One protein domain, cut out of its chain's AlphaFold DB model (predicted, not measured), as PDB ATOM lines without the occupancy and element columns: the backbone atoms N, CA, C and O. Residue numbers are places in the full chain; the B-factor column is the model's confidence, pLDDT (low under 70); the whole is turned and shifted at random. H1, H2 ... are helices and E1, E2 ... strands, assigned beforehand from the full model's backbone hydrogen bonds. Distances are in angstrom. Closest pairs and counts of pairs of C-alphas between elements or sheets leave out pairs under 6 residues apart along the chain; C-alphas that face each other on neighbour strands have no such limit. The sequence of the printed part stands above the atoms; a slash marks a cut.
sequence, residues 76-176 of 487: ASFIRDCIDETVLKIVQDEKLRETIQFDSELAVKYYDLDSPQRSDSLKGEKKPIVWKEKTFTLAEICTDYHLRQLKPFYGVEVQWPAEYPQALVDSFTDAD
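What this domain is: This is residues 76 to 176 of the 487 residues of an uncharacterized protein of Pseudomonas sp. HMWF005 (UniProt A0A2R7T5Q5). A small, strongly twisted sheet, E1 to E3, has short helices H3 and H4 over one face and the other face bare. Beyond one end of it H1 and H5 stand side by side with H2 near H1; at the other end residues 115 to 126 stick out. The printed part has 101 residues, in the order H1 H2 E1 E2 H3 H4 E3 H5, with sheet order E2 - E1 - E3, antiparallel. Mixed in class, it is loose, radius of gyration of the C-alphas 17.5 A, spanning 57 by 25 by 19 A.

How they stand to each other: Start at H1, residues 76 to 90, whose residues 86 to 90 touch H5, residues 166 to 173, at a shallow tilt of 20 degrees, opposite ways; the closest C-alphas are Ile 90 and Leu 168, 6.3 A. H2, residues 94 to 99, is close to H1 but not clearly touching: C-alphas 87 and 97, the closest, are 6.5 A apart. Next, E1, residues 105 to 111, and E2, residues 131 to 137, form a hairpin, with N 108 and O 134 at 2.8 A. H3, residues 138 to 142, and H4, residues 145 to 150, are on the same face; H4 is over E1, height 8.4 A. E3, residues 154 to 159, pairs with E1 through N 109 and O 157, 2.8 A. E2, H3 H4, E3 is a split strand-helix-strand unit, E1 between its strands, with a right-handed crossover. Every O i to N i+4 pair is within hydrogen-bond range in H1, H3, H4 and H5; in H2, 1 of 2.

Where its parts are: Find C-alpha 76 at (-15.476, 49.306, -14.763); H1 runs 21.4 A from there. E1 and E2 each span 19.7 A, E3 15.1 A. H5 ends at C-alpha 173, (-9.892, 32.823, -20.371).

The domain as a whole: C-alphas 94 and 122, the farthest apart, are 57.8 A apart. The printed part has no cut; the E1 to E2 link is long. Look for pLDDT under 70 at, among others, residues 114 to 127.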
ATOM      1  N   ALA A  76     -15.280  49.296 -13.314       58.88
ATOM      2  CA  ALA A  76     -15.476  49.306 -14.763       58.88
ATOM      3  C   ALA A  76     -14.245  49.856 -15.497       58.88
ATOM      4  O   ALA A  76     -13.829  49.302 -16.516       58.88
ATOM      5  N   SER A  77     -13.648  50.916 -14.957       61.47
ATOM      6  CA  SER A  77     -12.410  51.483 -15.485       61.47
ATOM      7  C   SER A  77     -11.219  50.548 -15.276       61.47
ATOM      8  O   SER A  77     -10.465  50.333 -16.216       61.47
ATOM      9  N   PHE A  78     -11.119  49.880 -14.121       64.69
ATOM     10  CA  PHE A  78     -10.087  48.866 -13.883       64.69
ATOM     11  C   PHE A  78     -10.149  47.708 -14.890       64.69
ATOM     12  O   PHE A  78      -9.127  47.311 -15.445       64.69
ATOM     13  N   ILE A  79     -11.348  47.172 -15.156       64.31
ATOM     14  CA  ILE A  79     -11.532  46.095 -16.143       64.31
ATOM     15  C   ILE A  79     -11.122  46.572 -17.539       64.31
ATOM     16  O   ILE A  79     -10.470  45.827 -18.270       64.31
ATOM     17  N   ARG A  80     -11.487  47.807 -17.909       70.00
ATOM     18  CA  ARG A  80     -11.071  48.401 -19.183       70.00
ATOM     19  C   ARG A  80      -9.551  48.487 -19.276       70.00
ATOM     20  O   ARG A  80      -9.002  47.989 -20.251       70.00
ATOM     21  N   ASP A  81      -8.894  49.039 -18.263       77.38
ATOM     22  CA  ASP A  81      -7.440  49.200 -18.249       77.38
ATOM     23  C   ASP A  81      -6.728  47.838 -18.332       77.38
ATOM     24  O   ASP A  81      -5.800  47.678 -19.120       77.38
ATOM     25  N   CYS A  82      -7.211  46.814 -17.616       78.12
ATOM     26  CA  CYS A  82      -6.660  45.456 -17.695       78.12
ATOM     27  C   CYS A  82      -6.789  44.847 -19.100       78.12
ATOM     28  O   CYS A  82      -5.855  44.208 -19.597       78.12
ATOM     29  N   ILE A  83      -7.940  45.043 -19.754       78.31
ATOM     30  CA  ILE A  83      -8.167  44.590 -21.130       78.31
ATOM     31  C   ILE A  83      -7.231  45.338 -22.082       78.31
ATOM     32  O   ILE A  83      -6.517  44.693 -22.851       78.31
ATOM     33  N   ASP A  84      -7.180  46.667 -21.997       85.75
ATOM     34  CA  ASP A  84      -6.367  47.516 -22.869       85.75
ATOM     35  C   ASP A  84      -4.868  47.206 -22.715       85.75
ATOM     36  O   ASP A  84      -4.154  47.073 -23.713       85.75
ATOM     37  N   GLU A  85      -4.379  47.002 -21.488       88.50
ATOM     38  CA  GLU A  85      -2.997  46.596 -21.215       88.50
ATOM     39  C   GLU A  85      -2.676  45.209 -21.784       88.50
ATOM     40  O   GLU A  85      -1.618  45.008 -22.392       88.50
ATOM     41  N   THR A  86      -3.590  44.248 -21.627       88.19
ATOM     42  CA  THR A  86      -3.424  42.882 -22.146       88.19
ATOM     43  C   THR A  86      -3.380  42.883 -23.675       88.19
ATOM     44  O   THR A  86      -2.484  42.280 -24.278       88.19
ATOM     45  N   VAL A  87      -4.289  43.628 -24.311       89.50
ATOM     46  CA  VAL A  87      -4.329  43.832 -25.763       89.50
ATOM     47  C   VAL A  87      -3.045  44.501 -26.243       89.50
ATOM     48  O   VAL A  87      -2.409  44.001 -27.170       89.50
ATOM     49  N   LEU A  88      -2.605  45.579 -25.591       90.56
ATOM     50  CA  LEU A  88      -1.392  46.310 -25.960       90.56
ATOM     51  C   LEU A  88      -0.123  45.457 -25.824       90.56
ATOM     52  O   LEU A  88       0.804  45.591 -26.625       90.56
ATOM     53  N   LYS A  89      -0.076  44.565 -24.831       91.06
ATOM     54  CA  LYS A  89       1.061  43.673 -24.582       91.06
ATOM     55  C   LYS A  89       1.162  42.532 -25.596       91.06
ATOM     56  O   LYS A  89       2.273  42.117 -25.927       91.06
ATOM     57  N   ILE A  90       0.029  42.001 -26.059       90.38
ATOM     58  CA  ILE A  90      -0.021  40.780 -26.879       90.38
ATOM     59  C   ILE A  90      -0.199  41.096 -28.369       90.38
ATOM     60  O   ILE A  90       0.429  40.462 -29.220       90.38
ATOM     61  N   VAL A  91      -1.039  42.073 -28.706       90.44
ATOM     62  CA  VAL A  91      -1.421  42.384 -30.085       90.44
ATOM     63  C   VAL A  91      -0.487  43.450 -30.654       90.44
ATOM     64  O   VAL A  91      -0.521  44.610 -30.266       90.44
ATOM     65  N   GLN A  92       0.358  43.066 -31.612       87.12
ATOM     66  CA  GLN A  92       1.299  44.005 -32.240       87.12
ATOM     67  C   GLN A  92       0.659  44.842 -33.355       87.12
ATOM     68  O   GLN A  92       1.046  45.995 -33.559       87.12
ATOM     69  N   ASP A  93      -0.331  44.293 -34.065       89.38
ATOM     70  CA  ASP A  93      -1.028  45.000 -35.143       89.38
ATOM     71  C   ASP A  93      -1.905  46.121 -34.567       89.38
ATOM     72  O   ASP A  93      -2.780  45.888 -33.739       89.38
ATOM     73  N   GLU A  94      -1.643  47.357 -34.986       86.31
ATOM     74  CA  GLU A  94      -2.356  48.552 -34.529       86.31
ATOM     75  C   GLU A  94      -3.820  48.559 -34.983       86.31
ATOM     76  O   GLU A  94      -4.697  48.919 -34.204       86.31
ATOM     77  N   LYS A  95      -4.114  48.050 -36.187       86.06
ATOM     78  CA  LYS A  95      -5.495  47.981 -36.691       86.06
ATOM     79  C   LYS A  95      -6.334  46.965 -35.932       86.06
ATOM     80  O   LYS A  95      -7.516  47.193 -35.717       86.06
ATOM     81  N   LEU A  96      -5.721  45.846 -35.548       85.88
ATOM     82  CA  LEU A  96      -6.378  44.825 -34.737       85.88
ATOM     83  C   LEU A  96      -6.527  45.283 -33.279       85.88
ATOM     84  O   LEU A  96      -7.493  44.925 -32.629       85.88
ATOM     85  N   ARG A  97      -5.610  46.105 -32.756       86.56
ATOM     86  CA  ARG A  97      -5.765  46.696 -31.416       86.56
ATOM     87  C   ARG A  97      -6.976  47.618 -31.325       86.56
ATOM     88  O   ARG A  97      -7.712  47.540 -30.355       86.56
ATOM     89  N   GLU A  98      -7.210  48.452 -32.336       83.75
ATOM     90  CA  GLU A  98      -8.345  49.388 -32.340       83.75
ATOM     91  C   GLU A  98      -9.716  48.689 -32.356       83.75
ATOM     92  O   GLU A  98     -10.707  49.280 -31.916       83.75
ATOM     93  N   THR A  99      -9.783  47.445 -32.843       84.81
ATOM     94  CA  THR A  99     -11.023  46.656 -32.912       84.81
ATOM     95  C   THR A  99     -11.294  45.819 -31.665       84.81
ATOM     96  O   THR A  99     -12.395  45.288 -31.543       84.81
ATOM     97  N   ILE A 100     -10.327  45.686 -30.751       86.31
ATOM     98  CA  ILE A 100     -10.474  44.918 -29.511       86.31
ATOM     99  C   ILE A 100     -10.647  45.907 -28.366       86.31
ATOM    100  O   ILE A 100      -9.680  46.463 -27.854       86.31
ATOM    101  N   GLN A 101     -11.899  46.123 -27.980       79.88
ATOM    102  CA  GLN A 101     -12.289  47.031 -26.904       79.88
ATOM    103  C   GLN A 101     -13.054  46.274 -25.819       79.88
ATOM    104  O   GLN A 101     -13.612  45.201 -26.055       79.88
ATOM    105  N   PHE A 102     -13.114  46.841 -24.614       70.75
ATOM    106  CA  PHE A 102     -13.814  46.240 -23.471       70.75
ATOM    107  C   PHE A 102     -15.304  45.929 -23.744       70.75
ATOM    108  O   PHE A 102     -15.862  45.012 -23.141       70.75
ATOM    109  N   ASP A 103     -15.946  46.664 -24.654       74.94
ATOM    110  CA  ASP A 103     -17.342  46.510 -25.078       74.94
ATOM    111  C   ASP A 103     -17.511  45.687 -26.368       74.94
ATOM    112  O   ASP A 103     -18.626  45.541 -26.866       74.94
ATOM    113  N   SER A 104     -16.430  45.101 -26.892       82.44
ATOM    114  CA  SER A 104     -16.484  44.234 -28.071       82.44
ATOM    115  C   SER A 104     -17.379  43.023 -27.826       82.44
ATOM    116  O   SER A 104     -17.223  42.302 -26.840       82.44
ATOM    117  N   GLU A 105     -18.328  42.806 -28.731       88.50
ATOM    118  CA  GLU A 105     -19.345  41.767 -28.614       88.50
ATOM    119  C   GLU A 105     -18.828  40.394 -29.070       88.50
ATOM    120  O   GLU A 105     -18.323  40.229 -30.181       88.50
ATOM    121  N   LEU A 106     -19.013  39.387 -28.219       88.06
ATOM    122  CA  LEU A 106     -18.641  37.994 -28.437       88.06
ATOM    123  C   LEU A 106     -19.867  37.091 -28.297       88.06
ATOM    124  O   LEU A 106     -20.657  37.211 -27.358       88.06
ATOM    125  N   ALA A 107     -20.025  36.153 -29.227       93.31
ATOM    126  CA  ALA A 107     -21.084  35.156 -29.151       93.31
ATOM    127  C   ALA A 107     -20.674  34.011 -28.216       93.31
ATOM    128  O   ALA A 107     -19.572  33.474 -28.314       93.31
ATOM    129  N   VAL A 108     -21.583  33.587 -27.342       92.56
ATOM    130  CA  VAL A 108     -21.413  32.424 -26.470       92.56
ATOM    131  C   VAL A 108     -22.449  31.376 -26.839       92.56
ATOM    132  O   VAL A 108     -23.658  31.630 -26.801       92.56
ATOM    133  N   LYS A 109     -21.963  30.189 -27.196       95.00
ATOM    134  CA  LYS A 109     -22.776  29.010 -27.478       95.00
ATOM    135  C   LYS A 109     -23.101  28.279 -26.185       95.00
ATOM    136  O   LYS A 109     -22.249  28.141 -25.319       95.00
ATOM    137  N   TYR A 110     -24.335  27.814 -26.057       92.75
ATOM    138  CA  TYR A 110     -24.792  26.992 -24.938       92.75
ATOM    139  C   TYR A 110     -25.939  26.090 -25.387       92.75
ATOM    140  O   TYR A 110     -26.580  26.344 -26.407       92.75
ATOM    141  N   TYR A 111     -26.248  25.045 -24.630       89.62
ATOM    142  CA  TYR A 111     -27.407  24.200 -24.899       89.62
ATOM    143  C   TYR A 111     -28.155  23.830 -23.622       89.62
ATOM    144  O   TYR A 111     -27.632  23.898 -22.513       89.62
ATOM    145  N   ASP A 112     -29.413  23.439 -23.789       85.50
ATOM    146  CA  ASP A 112     -30.253  22.944 -22.702       85.50
ATOM    147  C   ASP A 112     -30.294  21.412 -22.741       85.50
ATOM    148  O   ASP A 112     -30.320  20.811 -23.821       85.50
ATOM    149  N   LEU A 113     -30.288  20.780 -21.570       75.38
ATOM    150  CA  LEU A 113     -30.548  19.353 -21.448       75.38
ATOM    151  C   LEU A 113     -31.976  19.186 -20.948       75.38
ATOM    152  O   LEU A 113     -32.261  19.400 -19.769       75.38
ATOM    153  N   ASP A 114     -32.862  18.738 -21.837       67.56
ATOM    154  CA  ASP A 114     -34.193  18.303 -21.431       67.56
ATOM    155  C   ASP A 114     -34.074  17.265 -20.305       67.56
ATOM    156  O   ASP A 114     -33.271  16.327 -20.377       67.56
ATOM    157  N   SER A 115     -34.911  17.401 -19.271       64.25
ATOM    158  CA  SER A 115     -35.004  16.384 -18.222       64.25
ATOM    159  C   SER A 115     -35.314  15.022 -18.856       64.25
ATOM    160  O   SER A 115     -36.263  14.936 -19.644       64.25
ATOM    161  N   PRO A 116     -34.558  13.954 -18.528       62.78
ATOM    162  CA  PRO A 116     -34.720  12.662 -19.179       62.78
ATOM    163  C   PRO A 116     -36.147  12.151 -18.970       62.78
ATOM    164  O   PRO A 116     -36.569  11.885 -17.841       62.78
ATOM    165  N   GLN A 117     -36.913  12.017 -20.054       64.38
ATOM    166  CA  GLN A 117     -38.249  11.439 -19.972       64.38
ATOM    167  C   GLN A 117     -38.148   9.915 -19.945       64.38
ATOM    168  O   GLN A 117     -37.295   9.313 -20.591       64.38
ATOM    169  N   ARG A 118     -39.067   9.249 -19.238       61.59
ATOM    170  CA  ARG A 118     -39.120   7.774 -19.156       61.59
ATOM    171  C   ARG A 118     -39.256   7.092 -20.533       61.59
ATOM    172  O   ARG A 118     -38.941   5.918 -20.678       61.59
ATOM    173  N   SER A 119     -39.736   7.820 -21.540       65.88
ATOM    174  CA  SER A 119     -39.816   7.398 -22.943       65.88
ATOM    175  C   SER A 119     -38.485   7.510 -23.698       65.88
ATOM    176  O   SER A 119     -38.314   6.820 -24.702       65.88
ATOM    177  N   ASP A 120     -37.538   8.327 -23.228       61.50
ATOM    178  CA  ASP A 120     -36.235   8.520 -23.873       61.50
ATOM    179  C   ASP A 120     -35.332   7.286 -23.685       61.50
ATOM    180  O   ASP A 120     -34.565   6.959 -24.580       61.50
ATOM    181  N   SER A 121     -35.498   6.503 -22.607       61.09
ATOM    182  CA  SER A 121     -34.805   5.209 -22.433       61.09
ATOM    183  C   SER A 121     -35.316   4.087 -23.350       61.09
ATOM    184  O   SER A 121     -34.704   3.024 -23.414       61.09
ATOM    185  N   LEU A 122     -36.454   4.292 -24.026       63.94
ATOM    186  CA  LEU A 122     -37.043   3.345 -24.985       63.94
ATOM    187  C   LEU A 122     -36.687   3.685 -26.442       63.94
ATOM    188  O   LEU A 122     -36.930   2.873 -27.333       63.94
ATOM    189  N   LYS A 123     -36.111   4.867 -26.693       62.38
ATOM    190  CA  LYS A 123     -35.583   5.270 -27.998       62.38
ATOM    191  C   LYS A 123     -34.071   5.039 -27.988       62.38
ATOM    192  O   LYS A 123     -33.364   5.604 -27.167       62.38
ATOM    193  N   GLY A 124     -33.569   4.198 -28.893       56.91
ATOM    194  CA  GLY A 124     -32.135   3.874 -28.982       56.91
ATOM    195  C   GLY A 124     -31.241   5.037 -29.440       56.91
ATOM    196  O   GLY A 124     -30.020   4.918 -29.402       56.91
ATOM    197  N   GLU A 125     -31.833   6.159 -29.854       62.09
ATOM    198  CA  GLU A 125     -31.131   7.338 -30.356       62.09
ATOM    199  C   GLU A 125     -31.213   8.483 -29.341       62.09
ATOM    200  O   GLU A 125     -32.300   8.897 -28.928       62.09
ATOM    201  N   LYS A 126     -30.047   9.011 -28.944       64.88
ATOM    202  CA  LYS A 126     -29.965  10.235 -28.139       64.88
ATOM    203  C   LYS A 126     -30.539  11.398 -28.950       64.88
ATOM    204  O   LYS A 126     -30.174  11.571 -30.111       64.88
ATOM    205  N   LYS A 127     -31.404  12.213 -28.335       69.50
ATOM    206  CA  LYS A 127     -31.885  13.456 -28.957       69.50
ATOM    207  C   LYS A 127     -30.688  14.343 -29.346       69.50
ATOM    208  O   LYS A 127     -29.744  14.439 -28.556       69.50
ATOM    209  N   PRO A 128     -30.709  14.976 -30.533       73.06
ATOM    210  CA  PRO A 128     -29.648  15.881 -30.948       73.06
ATOM    211  C   PRO A 128     -29.607  17.106 -30.028       73.06
ATOM    212  O   PRO A 128     -30.648  17.647 -29.656       73.06
ATOM    213  N   ILE A 129     -28.397  17.531 -29.672       81.88
ATOM    214  CA  ILE A 129     -28.167  18.732 -28.867       81.88
ATOM    215  C   ILE A 129     -28.484  19.960 -29.726       81.88
ATOM    216  O   ILE A 129     -27.917  20.123 -30.809       81.88
ATOM    217  N   VAL A 130     -29.383  20.821 -29.245       85.31
ATOM    218  CA  VAL A 130     -29.727  22.085 -29.907       85.31
ATOM    219  C   VAL A 130     -28.944  23.212 -29.251       85.31
ATOM    220  O   VAL A 130     -29.254  23.635 -28.137       85.31
ATOM    221  N   TRP A 131     -27.935  23.692 -29.967       89.19
ATOM    222  CA  TRP A 131     -27.132  24.838 -29.565       89.19
ATOM    223  C   TRP A 131     -27.903  26.146 -29.757       89.19
ATOM    224  O   TRP A 131     -28.608  26.337 -30.749       89.19
ATOM    225  N   LYS A 132     -27.757  27.041 -28.788       91.62
ATOM    226  CA  LYS A 132     -28.268  28.411 -28.759       91.62
ATOM    227  C   LYS A 132     -27.084  29.359 -28.615       91.62
ATOM    228  O   LYS A 132     -26.040  28.972 -28.096       91.62
ATOM    229  N   GLU A 133     -27.267  30.594 -29.058       92.31
ATOM    230  CA  GLU A 133     -26.249  31.638 -28.987       92.31
ATOM    231  C   GLU A 133     -26.793  32.857 -28.250       92.31
ATOM    232  O   GLU A 133     -27.967  33.214 -28.385       92.31
ATOM    233  N   LYS A 134     -25.926  33.487 -27.459       90.44
ATOM    234  CA  LYS A 134     -26.187  34.770 -26.813       90.44
ATOM    235  C   LYS A 134     -24.921  35.616 -26.831       90.44
ATOM    236  O   LYS A 134     -23.832  35.091 -26.622       90.44
ATOM    237  N   THR A 135     -25.081  36.907 -27.076       88.56
ATOM    238  CA  THR A 135     -23.975  37.863 -27.125       88.56
ATOM    239  C   THR A 135     -23.650  38.395 -25.733       88.56
ATOM    240  O   THR A 135     -24.564  38.679 -24.955       88.56
ATOM    241  N   PHE A 136     -22.358  38.533 -25.447       74.94
ATOM    242  CA  PHE A 136     -21.797  39.158 -24.252       74.94
ATOM    243  C   PHE A 136     -20.634  40.064 -24.658       74.94
ATOM    244  O   PHE A 136     -19.960  39.799 -25.649       74.94
ATOM    245  N   THR A 137     -20.388  41.123 -23.903       76.25
ATOM    246  CA  THR A 137     -19.215  41.989 -24.101       76.25
ATOM    247  C   THR A 137     -17.930  41.307 -23.626       76.25
ATOM    248  O   THR A 137     -17.968  40.424 -22.768       76.25
ATOM    249  N   LEU A 138     -16.773  41.742 -24.124       77.38
ATOM    250  CA  LEU A 138     -15.473  41.231 -23.687       77.38
ATOM    251  C   LEU A 138     -15.275  41.395 -22.170       77.38
ATOM    252  O   LEU A 138     -14.796  40.469 -21.517       77.38
ATOM    253  N   ALA A 139     -15.721  42.511 -21.589       67.06
ATOM    254  CA  ALA A 139     -15.735  42.714 -20.140       67.06
ATOM    255  C   ALA A 139     -16.604  41.677 -19.398       67.06
ATOM    256  O   ALA A 139     -16.208  41.170 -18.349       67.06
ATOM    257  N   GLU A 140     -17.770  41.310 -19.932       70.38
ATOM    258  CA  GLU A 140     -18.633  40.262 -19.364       70.38
ATOM    259  C   GLU A 140     -18.053  38.849 -19.533       70.38
ATOM    260  O   GLU A 140     -18.319  37.964 -18.711       70.38
ATOM    261  N   ILE A 141     -17.258  38.623 -20.583       74.62
ATOM    262  CA  ILE A 141     -16.497  37.384 -20.748       74.62
ATOM    263  C   ILE A 141     -15.405  37.297 -19.683       74.62
ATOM    264  O   ILE A 141     -15.419  36.350 -18.906       74.62
ATOM    265  N   CYS A 142     -14.546  38.315 -19.577       69.50
ATOM    266  CA  CYS A 142     -13.395  38.315 -18.665       69.50
ATOM    267  C   CYS A 142     -13.768  38.421 -17.173       69.50
ATOM    268  O   CYS A 142     -12.920  38.274 -16.303       69.50
ATOM    269  N   THR A 143     -15.028  38.727 -16.858       65.00
ATOM    270  CA  THR A 143     -15.549  38.731 -15.481       65.00
ATOM    271  C   THR A 143     -16.416  37.511 -15.177       65.00
ATOM    272  O   THR A 143     -17.125  37.500 -14.169       65.00
ATOM    273  N   ASP A 144     -16.457  36.505 -16.055       69.12
ATOM    274  CA  ASP A 144     -17.311  35.317 -15.923       69.12
ATOM    275  C   ASP A 144     -18.809  35.626 -15.760       69.12
ATOM    276  O   ASP A 144     -19.600  34.823 -15.247       69.12
ATOM    277  N   TYR A 145     -19.254  36.808 -16.189       70.38
ATOM    278  CA  TYR A 145     -20.669  37.166 -16.148       70.38
ATOM    279  C   TYR A 145     -21.497  36.234 -17.042       70.38
ATOM    280  O   TYR A 145     -22.588  35.798 -16.659       70.38
ATOM    281  N   HIS A 146     -20.946  35.852 -18.197       68.88
ATOM    282  CA  HIS A 146     -21.569  34.909 -19.123       68.88
ATOM    283  C   HIS A 146     -21.794  33.518 -18.500       68.88
ATOM    284  O   HIS A 146     -22.898  32.981 -18.601       68.88
ATOM    285  N   LEU A 147     -20.809  32.968 -17.774       74.62
ATOM    286  CA  LEU A 147     -20.951  31.703 -17.041       74.62
ATOM    287  C   LEU A 147     -22.019  31.806 -15.950       74.62
ATOM    288  O   LEU A 147     -22.815  30.886 -15.756       74.62
ATOM    289  N   ARG A 148     -22.084  32.947 -15.252       67.00
ATOM    290  CA  ARG A 148     -23.079  33.192 -14.199       67.00
ATOM    291  C   ARG A 148     -24.501  33.284 -14.752       67.00
ATOM    292  O   ARG A 148     -25.409  32.691 -14.166       67.00
ATOM    293  N   GLN A 149     -24.701  33.965 -15.881       70.81
ATOM    294  CA  GLN A 149     -25.993  34.029 -16.575       70.81
ATOM    295  C   GLN A 149     -26.413  32.685 -17.176       70.81
ATOM    296  O   GLN A 149     -27.597  32.348 -17.162       70.81
ATOM    297  N   LEU A 150     -25.455  31.917 -17.699       79.94
ATOM    298  CA  LEU A 150     -25.716  30.653 -18.384       79.94
ATOM    299  C   LEU A 150     -25.591  29.420 -17.479       79.94
ATOM    300  O   LEU A 150     -25.735  28.302 -17.961       79.94
ATOM    301  N   LYS A 151     -25.430  29.608 -16.163       79.00
ATOM    302  CA  LYS A 151     -25.336  28.547 -15.148       79.00
ATOM    303  C   LYS A 151     -26.387  27.423 -15.240       79.00
ATOM    304  O   LYS A 151     -26.014  26.287 -14.951       79.00
ATOM    305  N   PRO A 152     -27.678  27.667 -15.565       81.19
ATOM    306  CA  PRO A 152     -28.642  26.569 -15.696       81.19
ATOM    307  C   PRO A 152     -28.462  25.745 -16.984       81.19
ATOM    308  O   PRO A 152     -29.076  24.688 -17.105       81.19
ATOM    309  N   PHE A 153     -27.655  26.219 -17.934       85.00
ATOM    310  CA  PHE A 153     -27.406  25.587 -19.226       85.00
ATOM    311  C   PHE A 153     -26.073  24.825 -19.244       85.00
ATOM    312  O   PHE A 153     -25.247  24.927 -18.339       85.00
ATOM    313  N   TYR A 154     -25.870  24.039 -20.297       85.69
ATOM    314  CA  TYR A 154     -24.724  23.153 -20.475       85.69
ATOM    315  C   TYR A 154     -23.899  23.544 -21.705       85.69
ATOM    316  O   TYR A 154     -24.391  24.228 -22.603       85.69
ATOM    317  N   GLY A 155     -22.642  23.082 -21.728       84.75
ATOM    318  CA  GLY A 155     -21.698  23.298 -22.828       84.75
ATOM    319  C   GLY A 155     -21.519  24.765 -23.180       84.75
ATOM    320  O   GLY A 155     -21.725  25.139 -24.322       84.75
ATOM    321  N   VAL A 156     -21.220  25.603 -22.193       87.31
ATOM    322  CA  VAL A 156     -21.003  27.031 -22.432       87.31
ATOM    323  C   VAL A 156     -19.637  27.217 -23.101       87.31
ATOM    324  O   VAL A 156     -18.619  26.874 -22.507       87.31
ATOM    325  N   GLU A 157     -19.619  27.733 -24.330       90.88
ATOM    326  CA  GLU A 157     -18.412  27.918 -25.145       90.88
ATOM    327  C   GLU A 157     -18.383  29.309 -25.793       90.88
ATOM    328  O   GLU A 157     -19.250  29.660 -26.602       90.88
ATOM    329  N   VAL A 158     -17.353  30.101 -25.481       91.62
ATOM    330  CA  VAL A 158     -17.122  31.418 -26.097       91.62
ATOM    331  C   VAL A 158     -16.619  31.243 -27.533       91.62
ATOM    332  O   VAL A 158     -15.698  30.470 -27.793       91.62
ATOM    333  N   GLN A 159     -17.224  31.957 -28.481       94.31
ATOM    334  CA  GLN A 159     -16.808  31.974 -29.884       94.31
ATOM    335  C   GLN A 159     -15.830  33.130 -30.117       94.31
ATOM    336  O   GLN A 159     -16.233  34.250 -30.430       94.31
ATOM    337  N   TRP A 160     -14.538  32.849 -29.960       92.19
ATOM    338  CA  TRP A 160     -13.477  33.827 -30.198       92.19
ATOM    339  C   TRP A 160     -13.301  34.120 -31.700       92.19
ATOM    340  O   TRP A 160     -13.300  33.180 -32.504       92.19
ATOM    341  N   PRO A 161     -13.127  35.392 -32.110       91.31
ATOM    342  CA  PRO A 161     -12.822  35.735 -33.493       91.31
ATOM    343  C   PRO A 161     -11.523  35.067 -33.946       91.31
ATOM    344  O   PRO A 161     -10.529  35.077 -33.226       91.31
ATOM    345  N   ALA A 162     -11.500  34.532 -35.168       88.94
ATOM    346  CA  ALA A 162     -10.322  33.842 -35.712       88.94
ATOM    347  C   ALA A 162      -9.081  34.751 -35.840       88.94
ATOM    348  O   ALA A 162      -7.960  34.268 -35.966       88.94
ATOM    349  N   GLU A 163      -9.297  36.065 -35.831       89.19
ATOM    350  CA  GLU A 163      -8.264  37.097 -35.888       89.19
ATOM    351  C   GLU A 163      -7.562  37.297 -34.535       89.19
ATOM    352  O   GLU A 163      -6.470  37.863 -34.496       89.19
ATOM    353  N   TYR A 164      -8.152  36.830 -33.426       90.25
ATOM    354  CA  TYR A 164      -7.571  36.994 -32.097       90.25
ATOM    355  C   TYR A 164      -6.403  36.015 -31.912       90.25
ATOM    356  O   TYR A 164      -6.566  34.811 -32.126       90.25
ATOM    357  N   PRO A 165      -5.217  36.487 -31.486       92.06
ATOM    358  CA  PRO A 165      -4.105  35.598 -31.177       92.06
ATOM    359  C   PRO A 165      -4.479  34.609 -30.067       92.06
ATOM    360  O   PRO A 165      -5.066  35.008 -29.065       92.06
ATOM    361  N   GLN A 166      -4.064  33.343 -30.180       91.44
ATOM    362  CA  GLN A 166      -4.359  32.336 -29.148       91.44
ATOM    363  C   GLN A 166      -3.867  32.765 -27.756       91.44
ATOM    364  O   GLN A 166      -4.588  32.619 -26.782       91.44
ATOM    365  N   ALA A 167      -2.689  33.393 -27.673       90.00
ATOM    366  CA  ALA A 167      -2.163  33.915 -26.411       90.00
ATOM    367  C   ALA A 167      -3.064  34.988 -25.769       90.00
ATOM    368  O   ALA A 167      -3.083  35.115 -24.548       90.00
ATOM    369  N   LEU A 168      -3.803  35.760 -26.577       91.38
ATOM    370  CA  LEU A 168      -4.779  36.733 -26.084       91.38
ATOM    371  C   LEU A 168      -6.010  36.014 -25.521       91.38
ATOM    372  O   LEU A 168      -6.461  36.335 -24.426       91.38
ATOM    373  N   VAL A 169      -6.515  35.021 -26.258       91.44
ATOM    374  CA  VAL A 169      -7.649  34.182 -25.843       91.44
ATOM    375  C   VAL A 169      -7.353  33.463 -24.529       91.44
ATOM    376  O   VAL A 169      -8.173  33.508 -23.614       91.44
ATOM    377  N   ASP A 170      -6.178  32.844 -24.413       90.12
ATOM    378  CA  ASP A 170      -5.734  32.170 -23.191       90.12
ATOM    379  C   ASP A 170      -5.664  33.176 -22.025       90.12
ATOM    380  O   ASP A 170      -6.216  32.922 -20.959       90.12
ATOM    381  N   SER A 171      -5.094  34.370 -22.253       87.88
ATOM    382  CA  SER A 171      -4.993  35.416 -21.222       87.88
ATOM    383  C   SER A 171      -6.349  35.908 -20.718       87.88
ATOM    384  O   SER A 171      -6.458  36.219 -19.539       87.88
ATOM    385  N   PHE A 172      -7.364  36.007 -21.579       84.81
ATOM    386  CA  PHE A 172      -8.716  36.398 -21.164       84.81
ATOM    387  C   PHE A 172      -9.513  35.255 -20.537       84.81
ATOM    388  O   PHE A 172     -10.388  35.511 -19.717       84.81
ATOM    389  N   THR A 173      -9.223  34.010 -20.919       82.81
ATOM    390  CA  THR A 173      -9.892  32.823 -20.371       82.81
ATOM    391  C   THR A 173      -9.380  32.492 -18.966       82.81
ATOM    392  O   THR A 173     -10.162  32.069 -18.123       82.81
ATOM    393  N   ASP A 174      -8.089  32.713 -18.704       80.62
ATOM    394  CA  ASP A 174      -7.451  32.461 -17.404       80.62
ATOM    395  C   ASP A 174      -7.497  33.678 -16.455       80.62
ATOM    396  O   ASP A 174      -7.024  33.591 -15.318       80.62
ATOM    397  N   ALA A 175      -8.024  34.823 -16.904       69.31
ATOM    398  CA  ALA A 175      -8.068  36.053 -16.119       69.31
ATOM    399  C   ALA A 175      -9.051  35.963 -14.942       69.31
ATOM    400  O   ALA A 175     -10.217  35.617 -15.112       69.31
ATOM    401  N   ASP A 176      -8.604  36.386 -13.757       69.19
ATOM    402  CA  ASP A 176      -9.459  36.603 -12.586       69.19
ATOM    403  C   ASP A 176      -9.416  38.084 -12.191       69.19
ATOM    404  O   ASP A 176      -8.814  38.486 -11.191       69.19
TER     405      ASP A 176